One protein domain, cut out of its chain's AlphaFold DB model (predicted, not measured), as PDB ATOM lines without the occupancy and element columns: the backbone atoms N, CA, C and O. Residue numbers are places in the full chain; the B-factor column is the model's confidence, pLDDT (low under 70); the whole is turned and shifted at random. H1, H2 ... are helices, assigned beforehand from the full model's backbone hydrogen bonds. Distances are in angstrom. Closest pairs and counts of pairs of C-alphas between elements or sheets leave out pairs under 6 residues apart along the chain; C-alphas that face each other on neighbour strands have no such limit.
ATOM      1  N   GLU A   2     103.130 130.180  19.604       78.50
ATOM      2  CA  GLU A   2     101.982 129.251  19.501       78.50
ATOM      3  C   GLU A   2     101.896 128.248  20.667       78.50
ATOM      4  O   GLU A   2     100.820 128.086  21.237       78.50
ATOM      5  N   GLY A   3     103.024 127.670  21.104       80.56
ATOM      6  CA  GLY A   3     103.054 126.782  22.278       80.56
ATOM      7  C   GLY A   3     102.573 127.449  23.573       80.56
ATOM      8  O   GLY A   3     101.786 126.867  24.312       80.56
ATOM      9  N   ARG A   4     102.940 128.720  23.800       80.75
ATOM     10  CA  ARG A   4     102.450 129.503  24.948       80.75
ATOM     11  C   ARG A   4     100.929 129.698  24.902       80.75
ATOM     12  O   ARG A   4     100.281 129.625  25.938       80.75
ATOM     13  N   ARG A   5     100.343 129.911  23.716       81.81
ATOM     14  CA  ARG A   5      98.882 130.049  23.560       81.81
ATOM     15  C   ARG A   5      98.150 128.769  23.967       81.81
ATOM     16  O   ARG A   5      97.139 128.849  24.659       81.81
ATOM     17  N   ILE A   6      98.658 127.615  23.540       82.81
ATOM     18  CA  ILE A   6      98.064 126.305  23.841       82.81
ATOM     19  C   ILE A   6      98.064 126.069  25.357       82.81
ATOM     20  O   ILE A   6      97.008 125.851  25.943       82.81
ATOM     21  N   ILE A   7      99.217 126.243  26.007       79.75
ATOM     22  CA  ILE A   7      99.350 126.009  27.451       79.75
ATOM     23  C   ILE A   7      98.494 126.947  28.288       79.75
ATOM     24  O   ILE A   7      97.934 126.524  29.290       79.75
ATOM     25  N   VAL A   8      98.365 128.216  27.904       75.00
ATOM     26  CA  VAL A   8      97.557 129.149  28.697       75.00
ATOM     27  C   VAL A   8      96.049 128.917  28.505       75.00
ATOM     28  O   VAL A   8      95.270 129.253  29.394       75.00
ATOM     29  N   THR A   9      95.627 128.289  27.402       79.69
ATOM     30  CA  THR A   9      94.222 127.878  27.206       79.69
ATOM     31  C   THR A   9      93.848 126.743  28.166       79.69
ATOM     32  O   THR A   9      92.797 126.808  28.800       79.69
ATOM     33  N   ASP A  10      94.765 125.794  28.374       84.56
ATOM     34  CA  ASP A  10      94.609 124.653  29.290       84.56
ATOM     35  C   ASP A  10      95.453 124.805  30.571       84.56
ATOM     36  O   ASP A  10      95.959 123.833  31.133       84.56
ATOM     37  N   LEU A  11      95.601 126.042  31.066       79.94
ATOM     38  CA  LEU A  11      96.565 126.383  32.122       79.94
ATOM     39  C   LEU A  11      96.413 125.530  33.385       79.94
ATOM     40  O   LEU A  11      97.398 125.191  34.034       79.94
ATOM     41  N   LYS A  12      95.173 125.200  33.745       80.25
ATOM     42  CA  LYS A  12      94.867 124.413  34.941       80.25
ATOM     43  C   LYS A  12      95.469 123.012  34.847       80.25
ATOM     44  O   LYS A  12      96.136 122.566  35.767       80.25
ATOM     45  N   GLU A  13      95.288 122.381  33.696       84.62
ATOM     46  CA  GLU A  13      95.770 121.032  33.435       84.62
ATOM     47  C   GLU A  13      97.291 121.007  33.243       84.62
ATOM     48  O   GLU A  13      97.963 120.098  33.722       84.62
ATOM     49  N   ALA A  14      97.856 122.045  32.619       84.25
ATOM     50  CA  ALA A  14      99.303 122.206  32.537       84.25
ATOM     51  C   ALA A  14      99.945 122.353  33.928       84.25
ATOM     52  O   ALA A  14     100.982 121.748  34.184       84.25
ATOM     53  N   ILE A  15      99.328 123.110  34.845       82.88
ATOM     54  CA  ILE A  15      99.803 123.238  36.233       82.88
ATOM     55  C   ILE A  15      99.689 121.905  36.981       82.88
ATOM     56  O   ILE A  15     100.618 121.544  37.703       82.88
ATOM     57  N   ASP A  16      98.595 121.165  36.800       85.88
ATOM     58  CA  ASP A  16      98.417 119.852  37.429       85.88
ATOM     59  C   ASP A  16      99.517 118.874  36.976       85.88
ATOM     60  O   ASP A  16     100.164 118.252  37.816       85.88
ATOM     61  N   ILE A  17      99.830 118.832  35.675       85.81
ATOM     62  CA  ILE A  17     100.936 118.020  35.135       85.81
ATOM     63  C   ILE A  17     102.286 118.460  35.720       85.81
ATOM     64  O   ILE A  17     103.071 117.622  36.146       85.81
ATOM     65  N   ILE A  18     102.555 119.770  35.789       84.69
ATOM     66  CA  ILE A  18     103.819 120.308  36.330       84.69
ATOM     67  C   ILE A  18     103.992 119.990  37.823       84.69
ATOM     68  O   ILE A  18     105.121 119.905  38.299       84.69
ATOM     69  N   THR A  19     102.896 119.845  38.570       82.94
ATOM     70  CA  THR A  19     102.935 119.660  40.029       82.94
ATOM     71  C   THR A  19     102.835 118.208  40.489       82.94
ATOM     72  O   THR A  19     103.251 117.930  41.614       82.94
ATOM     73  N   GLN A  20     102.292 117.299  39.673       86.88
ATOM     74  CA  GLN A  20     102.040 115.904  40.064       86.88
ATOM     75  C   GLN A  20     102.969 114.879  39.403       86.88
ATOM     76  O   GLN A  20     103.107 113.784  39.942       86.88
ATOM     77  N   GLU A  21     103.602 115.210  38.277       88.88
ATOM     78  CA  GLU A  21     104.424 114.267  37.509       88.88
ATOM     79  C   GLU A  21     105.928 114.466  37.744       88.88
ATOM     80  O   GLU A  21     106.401 115.594  37.892       88.88
ATOM     81  N   ASP A  22     106.696 113.370  37.704       81.81
ATOM     82  CA  ASP A  22     108.162 113.390  37.868       81.81
ATOM     83  C   ASP A  22     108.895 113.927  36.618       81.81
ATOM     84  O   ASP A  22     109.970 114.519  36.724       81.81
ATOM     85  N   GLU A  23     108.316 113.750  35.420       88.12
ATOM     86  CA  GLU A  23     108.865 114.230  34.138       88.12
ATOM     87  C   GLU A  23     107.846 115.088  33.347       88.12
ATOM     88  O   GLU A  23     107.413 114.712  32.249       88.12
ATOM     89  N   PRO A  24     107.466 116.279  33.851       85.81
ATOM     90  CA  PRO A  24     106.393 117.084  33.263       85.81
ATOM     91  C   PRO A  24     106.731 117.620  31.862       85.81
ATOM     92  O   PRO A  24     105.837 117.812  31.037       85.81
ATOM     93  N   GLU A  25     108.014 117.824  31.550       85.19
ATOM     94  CA  GLU A  25     108.466 118.312  30.239       85.19
ATOM     95  C   GLU A  25     108.125 117.343  29.098       85.19
ATOM     96  O   GLU A  25     107.615 117.770  28.060       85.19
ATOM     97  N   LYS A  26     108.357 116.034  29.288       86.56
ATOM     98  CA  LYS A  26     108.044 115.014  28.273       86.56
ATOM     99  C   LYS A  26     106.541 114.881  28.073       86.56
ATOM    100  O   LYS A  26     106.080 114.836  26.936       86.56
ATOM    101  N   LEU A  27     105.784 114.885  29.169       87.25
ATOM    102  CA  LEU A  27     104.335 114.731  29.121       87.25
ATOM    103  C   LEU A  27     103.666 115.909  28.397       87.25
ATOM    104  O   LEU A  27     102.810 115.710  27.536       87.25
ATOM    105  N   ILE A  28     104.101 117.141  28.685       86.19
ATOM    106  CA  ILE A  28     103.623 118.350  27.999       86.19
ATOM    107  C   ILE A  28     104.013 118.335  26.520       86.19
ATOM    108  O   ILE A  28     103.197 118.687  25.663       86.19
ATOM    109  N   LYS A  29     105.240 117.904  26.209       88.38
ATOM    110  CA  LYS A  29     105.719 117.779  24.832       88.38
ATOM    111  C   LYS A  29     104.835 116.843  24.011       88.38
ATOM    112  O   LYS A  29     104.389 117.229  22.934       88.38
ATOM    113  N   GLU A  30     104.579 115.639  24.518       88.50
ATOM    114  CA  GLU A  30     103.791 114.618  23.822       88.50
ATOM    115  C   GLU A  30     102.322 115.020  23.710       88.50
ATOM    116  O   GLU A  30     101.748 114.981  22.621       88.50
ATOM    117  N   LYS A  31     101.726 115.487  24.812       87.81
ATOM    118  CA  LYS A  31     100.305 115.836  24.863       87.81
ATOM    119  C   LYS A  31      99.939 116.990  23.933       87.81
ATOM    120  O   LYS A  31      98.926 116.924  23.241       87.81
ATOM    121  N   TYR A  32     100.759 118.039  23.904       86.50
ATOM    122  CA  TYR A  32     100.496 119.239  23.106       86.50
ATOM    123  C   TYR A  32     101.280 119.272  21.787       86.50
ATOM    124  O   TYR A  32     101.207 120.265  21.064       86.50
ATOM    125  N   SER A  33     102.007 118.196  21.456       89.06
ATOM    126  CA  SER A  33     102.826 118.080  20.238       89.06
ATOM    127  C   SER A  33     103.765 119.279  20.033       89.06
ATOM    128  O   SER A  33     103.880 119.828  18.936       89.06
ATOM    129  N   LEU A  34     104.412 119.718  21.115       89.25
ATOM    130  CA  LEU A  34     105.271 120.903  21.128       89.25
ATOM    131  C   LEU A  34     106.725 120.551  20.798       89.25
ATOM    132  O   LEU A  34     107.187 119.432  21.019       89.25
ATOM    133  N   SER A  35     107.481 121.523  20.286       90.38
ATOM    134  CA  SER A  35     108.927 121.359  20.104       90.38
ATOM    135  C   SER A  35     109.687 121.534  21.421       90.38
ATOM    136  O   SER A  35     109.228 122.242  22.314       90.38
ATOM    137  N   ASP A  36     110.894 120.970  21.527       89.12
ATOM    138  CA  ASP A  36     111.738 121.114  22.729       89.12
ATOM    139  C   ASP A  36     111.997 122.583  23.099       89.12
ATOM    140  O   ASP A  36     111.991 122.959  24.269       89.12
ATOM    141  N   VAL A  37     112.152 123.442  22.086       90.50
ATOM    142  CA  VAL A  37     112.324 124.889  22.276       90.50
ATOM    143  C   VAL A  37     111.058 125.522  22.848       90.50
ATOM    144  O   VAL A  37     111.152 126.368  23.729       90.50
ATOM    145  N   GLN A  38     109.876 125.122  22.369       87.75
ATOM    146  CA  GLN A  38     108.602 125.635  22.877       87.75
ATOM    147  C   GLN A  38     108.340 125.179  24.309       87.75
ATOM    148  O   GLN A  38     107.882 125.985  25.110       87.75
ATOM    149  N   VAL A  39     108.641 123.918  24.628       88.94
ATOM    150  CA  VAL A  39     108.491 123.368  25.980       88.94
ATOM    151  C   VAL A  39     109.369 124.150  26.946       88.94
ATOM    152  O   VAL A  39     108.848 124.737  27.887       88.94
ATOM    153  N   LYS A  40     110.667 124.286  26.661       88.69
ATOM    154  CA  LYS A  40     111.569 125.095  27.491       88.69
ATOM    155  C   LYS A  40     111.060 126.533  27.678       88.69
ATOM    156  O   LYS A  40     111.009 127.036  28.794       88.69
ATOM    157  N   ASP A  41     110.605 127.156  26.593       87.69
ATOM    158  CA  ASP A  41     110.044 128.511  26.591       87.69
ATOM    159  C   ASP A  41     108.770 128.659  27.450       87.69
ATOM    160  O   ASP A  41     108.479 129.755  27.927       87.69
ATOM    161  N   ILE A  42     108.011 127.578  27.654       85.19
ATOM    162  CA  ILE A  42     106.851 127.526  28.556       85.19
ATOM    163  C   ILE A  42     107.295 127.432  30.016       85.19
ATOM    164  O   ILE A  42     106.746 128.142  30.857       85.19
ATOM    165  N   PHE A  43     108.269 126.578  30.328       84.50
ATOM    166  CA  PHE A  43     108.777 126.423  31.697       84.50
ATOM    167  C   PHE A  43     109.521 127.674  32.187       84.50
ATOM    168  O   PHE A  43     109.481 127.987  33.375       84.50
ATOM    169  N   ASP A  44     110.107 128.443  31.267       87.38
ATOM    170  CA  ASP A  44     110.739 129.733  31.554       87.38
ATOM    171  C   ASP A  44     109.717 130.877  31.788       87.38
ATOM    172  O   ASP A  44     110.105 132.019  32.067       87.38
ATOM    173  N   LEU A  45     108.402 130.619  31.685       83.44
ATOM    174  CA  LEU A  45     107.379 131.649  31.881       83.44
ATOM    175  C   LEU A  45     107.283 132.093  33.349       83.44
ATOM    176  O   LEU A  45     106.991 131.293  34.241       83.44
ATOM    177  N   PRO A  46     107.391 133.402  33.635       81.75
ATOM    178  CA  PRO A  46     107.154 133.900  34.977       81.75
ATOM    179  C   PRO A  46     105.653 133.878  35.299       81.75
ATOM    180  O   PRO A  46     104.828 134.327  34.503       81.75
ATOM    181  N   ILE A  47     105.295 133.501  36.531       78.31
ATOM    182  CA  ILE A  47     103.898 133.456  37.025       78.31
ATOM    183  C   ILE A  47     103.147 134.782  36.782       78.31
ATOM    184  O   ILE A  47     101.943 134.802  36.535       78.31
ATOM    185  N   ARG A  48     103.851 135.923  36.788       78.81
ATOM    186  CA  ARG A  48     103.263 137.242  36.496       78.81
ATOM    187  C   ARG A  48     102.673 137.349  35.082       78.81
ATOM    188  O   ARG A  48     101.716 138.102  34.913       78.81
ATOM    189  N   GLN A  49     103.218 136.631  34.098       74.44
ATOM    190  CA  GLN A  49     102.708 136.605  32.721       74.44
ATOM    191  C   GLN A  49     101.429 135.768  32.578       74.44
ATOM    192  O   GLN A  49     100.688 135.963  31.623       74.44
ATOM    193  N   LEU A  50     101.101 134.923  33.564       72.50
ATOM    194  CA  LEU A  50      99.848 134.155  33.605       72.50
ATOM    195  C   LEU A  50      98.635 135.007  34.026       72.50
ATOM    196  O   LEU A  50      97.508 134.517  34.103       72.50
ATOM    197  N   LYS A  51      98.833 136.301  34.312       80.88
ATOM    198  CA  LYS A  51      97.730 137.238  34.555       80.88
ATOM    199  C   LYS A  51      96.911 137.416  33.278       80.88
ATOM    200  O   LYS A  51      97.469 137.673  32.217       80.88
ATOM    201  N   ARG A  52      95.580 137.432  33.409       77.12
ATOM    202  CA  ARG A  52      94.629 137.592  32.288       77.12
ATOM    203  C   ARG A  52      94.964 138.751  31.333       77.12
ATOM    204  O   ARG A  52      94.808 138.603  30.130       77.12
ATOM    205  N   ILE A  53      95.433 139.887  31.860       81.50
ATOM    206  CA  ILE A  53      95.807 141.063  31.049       81.50
ATOM    207  C   ILE A  53      97.065 140.801  30.214       81.50
ATOM    208  O   ILE A  53      97.102 141.152  29.041       81.50
ATOM    209  N   GLU A  54      98.098 140.203  30.806       83.12
ATOM    210  CA  GLU A  54      99.342 139.892  30.089       83.12
ATOM    211  C   GLU A  54      99.111 138.788  29.050       83.12
ATOM    212  O   GLU A  54      99.666 138.844  27.957       83.12
ATOM    213  N   PHE A  55      98.206 137.849  29.339       76.94
ATOM    214  CA  PHE A  55      97.763 136.850  28.372       76.94
ATOM    215  C   PHE A  55      97.053 137.460  27.164       76.94
ATOM    216  O   PHE A  55      97.387 137.116  26.033       76.94
ATOM    217  N   GLN A  56      96.105 138.376  27.388       82.31
ATOM    218  CA  GLN A  56      95.399 139.017  26.280       82.31
ATOM    219  C   GLN A  56      96.382 139.745  25.357       82.31
ATOM    220  O   GLN A  56      96.336 139.546  24.152       82.31
ATOM    221  N   LYS A  57      97.353 140.475  25.924       85.94
ATOM    222  CA  LYS A  57      98.421 141.117  25.140       85.94
ATOM    223  C   LYS A  57      99.226 140.117  24.310       85.94
ATOM    224  O   LYS A  57      99.556 140.407  23.167       85.94
ATOM    225  N   LEU A  58      99.545 138.950  24.874       81.94
ATOM    226  CA  LEU A  58     100.294 137.908  24.171       81.94
ATOM    227  C   LEU A  58      99.491 137.313  23.002       81.94
ATOM    228  O   LEU A  58     100.067 137.014  21.956       81.94
ATOM    229  N   ILE A  59      98.175 137.136  23.172       82.94
ATOM    230  CA  ILE A  59      97.285 136.728  22.077       82.94
ATOM    231  C   ILE A  59      97.264 137.805  21.000       82.94
ATOM    232  O   ILE A  59      97.489 137.484  19.836       82.94
ATOM    233  N   ASP A  60      97.036 139.060  21.382       89.62
ATOM    234  CA  ASP A  60      96.933 140.171  20.439       89.62
ATOM    235  C   ASP A  60      98.230 140.306  19.617       89.62
ATOM    236  O   ASP A  60      98.185 140.429  18.392       89.62
ATOM    237  N   GLU A  61      99.394 140.172  20.266       89.25
ATOM    238  CA  GLU A  61     100.709 140.172  19.612       89.25
ATOM    239  C   GLU A  61     100.895 138.965  18.675       89.25
ATOM    240  O   GLU A  61     101.443 139.093  17.576       89.25
ATOM    241  N   LEU A  62     100.452 137.769  19.083       87.75
ATOM    242  CA  LEU A  62     100.492 136.579  18.232       87.75
ATOM    243  C   LEU A  62      99.634 136.777  16.980       87.75
ATOM    244  O   LEU A  62     100.079 136.461  15.873       87.75
ATOM    245  N   GLU A  63      98.415 137.285  17.142       89.88
ATOM    246  CA  GLU A  63      97.508 137.556  16.032       89.88
ATOM    247  C   GLU A  63      98.080 138.612  15.093       89.88
ATOM    248  O   GLU A  63      98.061 138.424  13.879       89.88
ATOM    249  N   GLU A  64      98.641 139.691  15.636       93.62
ATOM    250  CA  GLU A  64      99.303 140.731  14.859       93.62
ATOM    251  C   GLU A  64     100.461 140.158  14.034       93.62
ATOM    252  O   GLU A  64     100.482 140.321  12.813       93.62
ATOM    253  N   LYS A  65     101.377 139.404  14.654       92.06
ATOM    254  CA  LYS A  65     102.493 138.775  13.930       92.06
ATOM    255  C   LYS A  65     102.022 137.759  12.897       92.06
ATOM    256  O   LYS A  65     102.626 137.655  11.832       92.06
ATOM    257  N   THR A  66     100.945 137.029  13.179       90.25
ATOM    258  CA  THR A  66     100.355 136.085  12.221       90.25
ATOM    259  C   THR A  66      99.773 136.827  11.021       90.25
ATOM    260  O   THR A  66     100.041 136.437   9.885       90.25
ATOM    261  N   ARG A  67      99.053 137.935  11.249       93.75
ATOM    262  CA  ARG A  67      98.554 138.812  10.180       93.75
ATOM    263  C   ARG A  67      99.700 139.375   9.345       93.75
ATOM    264  O   ARG A  67      99.639 139.310   8.120       93.75
ATOM    265  N   PHE A  68     100.764 139.862   9.987       94.12
ATOM    266  CA  PHE A  68     101.959 140.326   9.283       94.12
ATOM    267  C   PHE A  68     102.590 139.220   8.442       94.12
ATOM    268  O   PHE A  68     102.865 139.451   7.268       94.12
ATOM    269  N   ARG A  69     102.788 138.021   9.005       92.94
ATOM    270  CA  ARG A  69     103.361 136.883   8.274       92.94
ATOM    271  C   ARG A  69     102.573 136.601   6.999       92.94
ATOM    272  O   ARG A  69     103.174 136.581   5.934       92.94
ATOM    273  N   ILE A  70     101.251 136.468   7.104       93.81
ATOM    274  CA  ILE A  70     100.377 136.187   5.956       93.81
ATOM    275  C   ILE A  70     100.485 137.303   4.910       93.81
ATOM    276  O   ILE A  70     100.756 137.026   3.748       93.81
ATOM    277  N   ALA A  71     100.377 138.570   5.321       91.44
ATOM    278  CA  ALA A  71     100.487 139.704   4.401       91.44
ATOM    279  C   ALA A  71     101.861 139.773   3.702       91.44
ATOM    280  O   ALA A  71     101.969 140.164   2.537       91.44
ATOM    281  N   HIS A  72     102.938 139.404   4.402       91.88
ATOM    282  CA  HIS A  72     104.272 139.318   3.816       91.88
ATOM    283  C   HIS A  72     104.412 138.127   2.866       91.88
ATOM    284  O   HIS A  72     104.978 138.303   1.792       91.88
ATOM    285  N   GLU A  73     103.885 136.954   3.214       93.38
ATOM    286  CA  GLU A  73     103.876 135.771   2.346       93.38
ATOM    287  C   GLU A  73     103.089 136.031   1.055       93.38
ATOM    288  O   GLU A  73     103.599 135.756  -0.029       93.38
ATOM    289  N   GLU A  74     101.912 136.657   1.142       92.88
ATOM    290  CA  GLU A  74     101.121 137.079  -0.021       92.88
ATOM    291  C   GLU A  74     101.904 138.039  -0.924       92.88
ATOM    292  O   GLU A  74     101.966 137.859  -2.145       92.88
ATOM    293  N   ARG A  75     102.567 139.039  -0.325       91.50
ATOM    294  CA  ARG A  75     103.411 139.984  -1.067       91.50
ATOM    295  C   ARG A  75     104.605 139.283  -1.717       91.50
ATOM    296  O   ARG A  75     104.961 139.618  -2.841       91.50
ATOM    297  N   LEU A  76     105.231 138.324  -1.039       91.19
ATOM    298  CA  LEU A  76     106.374 137.578  -1.571       91.19
ATOM    299  C   LEU A  76     105.966 136.609  -2.686       91.19
ATOM    300  O   LEU A  76     106.738 136.424  -3.625       91.19
ATOM    301  N   ALA A  77     104.763 136.041  -2.630       94.25
ATOM    302  CA  ALA A  77     104.260 135.114  -3.638       94.25
ATOM    303  C   ALA A  77     103.868 135.798  -4.962       94.25
ATOM    304  O   ALA A  77     103.913 135.165  -6.016       94.25
ATOM    305  N   SER A  78     103.499 137.085  -4.935       94.69
ATOM    306  CA  SER A  78     103.017 137.813  -6.116       94.69
ATOM    307  C   SER A  78     104.014 138.851  -6.621       94.69
ATOM    308  O   SER A  78     104.309 139.843  -5.952       94.69
ATOM    309  N   LYS A  79     104.473 138.689  -7.868       93.31
ATOM    310  CA  LYS A  79     105.375 139.668  -8.493       93.31
ATOM    311  C   LYS A  79     104.724 141.043  -8.678       93.31
ATOM    312  O   LYS A  79     105.405 142.060  -8.569       93.31
ATOM    313  N   GLU A  80     103.415 141.067  -8.912       94.56
ATOM    314  CA  GLU A  80     102.627 142.294  -9.046       94.56
ATOM    315  C   GLU A  80     102.667 143.111  -7.746       94.56
ATOM    316  O   GLU A  80     103.021 144.289  -7.762       94.56
ATOM    317  N   LEU A  81     102.404 142.462  -6.604       92.56
ATOM    318  CA  LEU A  81     102.438 143.105  -5.286       92.56
ATOM    319  C   LEU A  81     103.846 143.597  -4.927       92.56
ATOM    320  O   LEU A  81     103.992 144.681  -4.366       92.56
ATOM    321  N   GLN A  82     104.890 142.843  -5.289       92.25
ATOM    322  CA  GLN A  82     106.274 143.300  -5.125       92.25
ATOM    323  C   GLN A  82     106.544 144.578  -5.924       92.25
ATOM    324  O   GLN A  82     107.107 145.529  -5.390       92.25
ATOM    325  N   ASN A  83     106.142 144.617  -7.195       95.12
ATOM    326  CA  ASN A  83     106.371 145.778  -8.053       95.12
ATOM    327  C   ASN A  83     105.594 147.007  -7.566       95.12
ATOM    328  O   ASN A  83     106.123 148.118  -7.607       95.12
ATOM    329  N   GLN A  84     104.363 146.821  -7.083       95.50
ATOM    330  CA  GLN A  84     103.572 147.894  -6.477       95.50
ATOM    331  C   GLN A  84     104.263 148.469  -5.238       95.50
ATOM    332  O   GLN A  84     104.375 149.688  -5.110       95.50
ATOM    333  N   GLU A  85     104.780 147.605  -4.367       93.94
ATOM    334  CA  GLU A  85     105.498 148.019  -3.163       93.94
ATOM    335  C   GLU A  85     106.808 148.750  -3.498       93.94
ATOM    336  O   GLU A  85     107.072 149.819  -2.956       93.94
ATOM    337  N   ILE A  86     107.588 148.239  -4.458       94.75
ATOM    338  CA  ILE A  86     108.804 148.907  -4.947       94.75
ATOM    339  C   ILE A  86     108.462 150.289  -5.507       94.75
ATOM    340  O   ILE A  86     109.138 151.268  -5.201       94.75
ATOM    341  N   LYS A  87     107.393 150.398  -6.302       96.56
ATOM    342  CA  LYS A  87     106.948 151.682  -6.851       96.56
ATOM    343  C   LYS A  87     106.564 152.659  -5.740       96.56
ATOM    344  O   LYS A  87     106.976 153.812  -5.804       96.56
ATOM    345  N   ARG A  88     105.819 152.208  -4.725       96.75
ATOM    346  CA  ARG A  88     105.454 153.024  -3.557       96.75
ATOM    347  C   ARG A  88     106.700 153.569  -2.857       96.75
ATOM    348  O   ARG A  88     106.802 154.775  -2.671       96.75
ATOM    349  N   GLN A  89     107.667 152.701  -2.560       95.88
ATOM    350  CA  GLN A  89     108.920 153.083  -1.900       95.88
ATOM    351  C   GLN A  89     109.745 154.064  -2.743       95.88
ATOM    352  O   GLN A  89     110.242 155.061  -2.231       95.88
ATOM    353  N   LEU A  90     109.853 153.830  -4.056       96.44
ATOM    354  CA  LEU A  90     110.541 154.750  -4.964       96.44
ATOM    355  C   LEU A  90     109.856 156.120  -5.033       96.44
ATOM    356  O   LEU A  90     110.543 157.132  -5.130       96.44
ATOM    357  N   MET A  91     108.522 156.166  -4.979       96.06
ATOM    358  CA  MET A  91     107.775 157.427  -4.945       96.06
ATOM    359  C   MET A  91     107.970 158.171  -3.619       96.06
ATOM    360  O   MET A  91     108.099 159.389  -3.643       96.06
ATOM    361  N   GLU A  92     108.042 157.462  -2.492       96.50
ATOM    362  CA  GLU A  92     108.353 158.059  -1.184       96.50
ATOM    363  C   GLU A  92     109.749 158.681  -1.171       96.50
ATOM    364  O   GLU A  92     109.893 159.840  -0.790       96.50
ATOM    365  N   ILE A  93     110.747 157.962  -1.693       95.00
ATOM    366  CA  ILE A  93     112.105 158.495  -1.862       95.00
ATOM    367  C   ILE A  93     112.073 159.709  -2.794       95.00
ATOM    368  O   ILE A  93     112.586 160.764  -2.454       95.00
ATOM    369  N   MET A  94     111.430 159.613  -3.960       93.69
ATOM    370  CA  MET A  94     111.332 160.748  -4.885       93.69
ATOM    371  C   MET A  94     110.710 161.988  -4.220       93.69
ATOM    372  O   MET A  94     111.161 163.101  -4.475       93.69
ATOM    373  N   GLN A  95     109.697 161.802  -3.370       94.50
ATOM    374  CA  GLN A  95     109.029 162.890  -2.661       94.50
ATOM    375  C   GLN A  95     109.934 163.544  -1.608       94.50
ATOM    376  O   GLN A  95     109.855 164.756  -1.420       94.50
ATOM    377  N   GLU A  96     110.803 162.768  -0.956       95.19
ATOM    378  CA  GLU A  96     111.798 163.268   0.002       95.19
ATOM    379  C   GLU A  96     112.836 164.190  -0.665       95.19
ATOM    380  O   GLU A  96     113.272 165.166  -0.059       95.19
TER     381      GLU A  96
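This is residues 2 to 96 of the 200 residues of the protein "DNA topoisomerase (ATP-hydrolyzing)" of Microbacterium esteraromaticum (UniProt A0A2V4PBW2). One long straight helix, H6, joins a small head of short helices to an arm: H1 to H4 gather beside its first part, H5 leads into it, and at its far end H7 turns off to make an L-shaped corner. Residues 63 to 71 of H6 stick out between head and corner, and residues 86 to 96 of H7 stick out beyond it. The printed part has 95 residues with seven named helices, H1 to H7 in chain order, and no named strand; its class is all helix. The whole is extended, with a radius of gyration of the C-alphas of 20.1 A, and its C-alphas span 63 by 27 by 17 A.

Begin with H6, residues 52 to 77. With its residues 55 to 62 alone it only just touches H1, residues 2 to 9, with 3 pairs of C-alphas within 8 A; look at Arg 5 and Ile 59, whose C-alphas are the closest at 7.0 A. These two helices run opposite ways at a shallow tilt of 32 degrees. From H1 move to H4, residues 36 to 43: they touch, closest at the C-alphas of Gly 3 and Gln 38, 5.7 A, and run the same way at a steep tilt of 37 degrees, only just past shallow. H4 touches H3, residues 24 to 32, at a steep tilt of 65 degrees, closest at the C-alphas of Lys 29 and Val 39, 6.3 A. H3 and H2, residues 11 to 20, form a helical hairpin; their closest C-alphas are those of Ile 18 and Pro 24, 5.1 A. H2 is apart from H6. H5, residues 47 to 50, is close to H6 but not clearly touching, with the C-alphas of Gln 49 and Phe 55 the closest at 6.6 A. At the far end, H6 and H7, residues 79 to 96, only just touch, with 3 pairs of C-alphas within 8 A, and only at the corner by their link; the C-alphas of Arg 75 and Leu 81 are the closest at 5.3 A, and the lines stand about perpendicular at 77 degrees. In H1, H2, H3, H4, H6 and H7 every O i to N i+4 pair is within hydrogen-bond range; H5 is too short for such a pair, and its one O i to N i+3 pair is within range.

Find C-alpha 52 at (94.629, 137.592, 32.288); from there H6 runs 37.3 A to C-alpha 77 at (104.260, 135.114, -3.638). H7 then covers 25.9 A and ends at C-alpha 96, (111.798, 163.268, 0.002). In the head, H2 measures 14.2 A.

The C-alphas farthest apart, those of Gln 20 and Met 94, are 64.2 A apart. The printed part has no cut, and each link between named helices is tight. No printed residue has a pLDDT under 70; the mean of the printed part is 87.6.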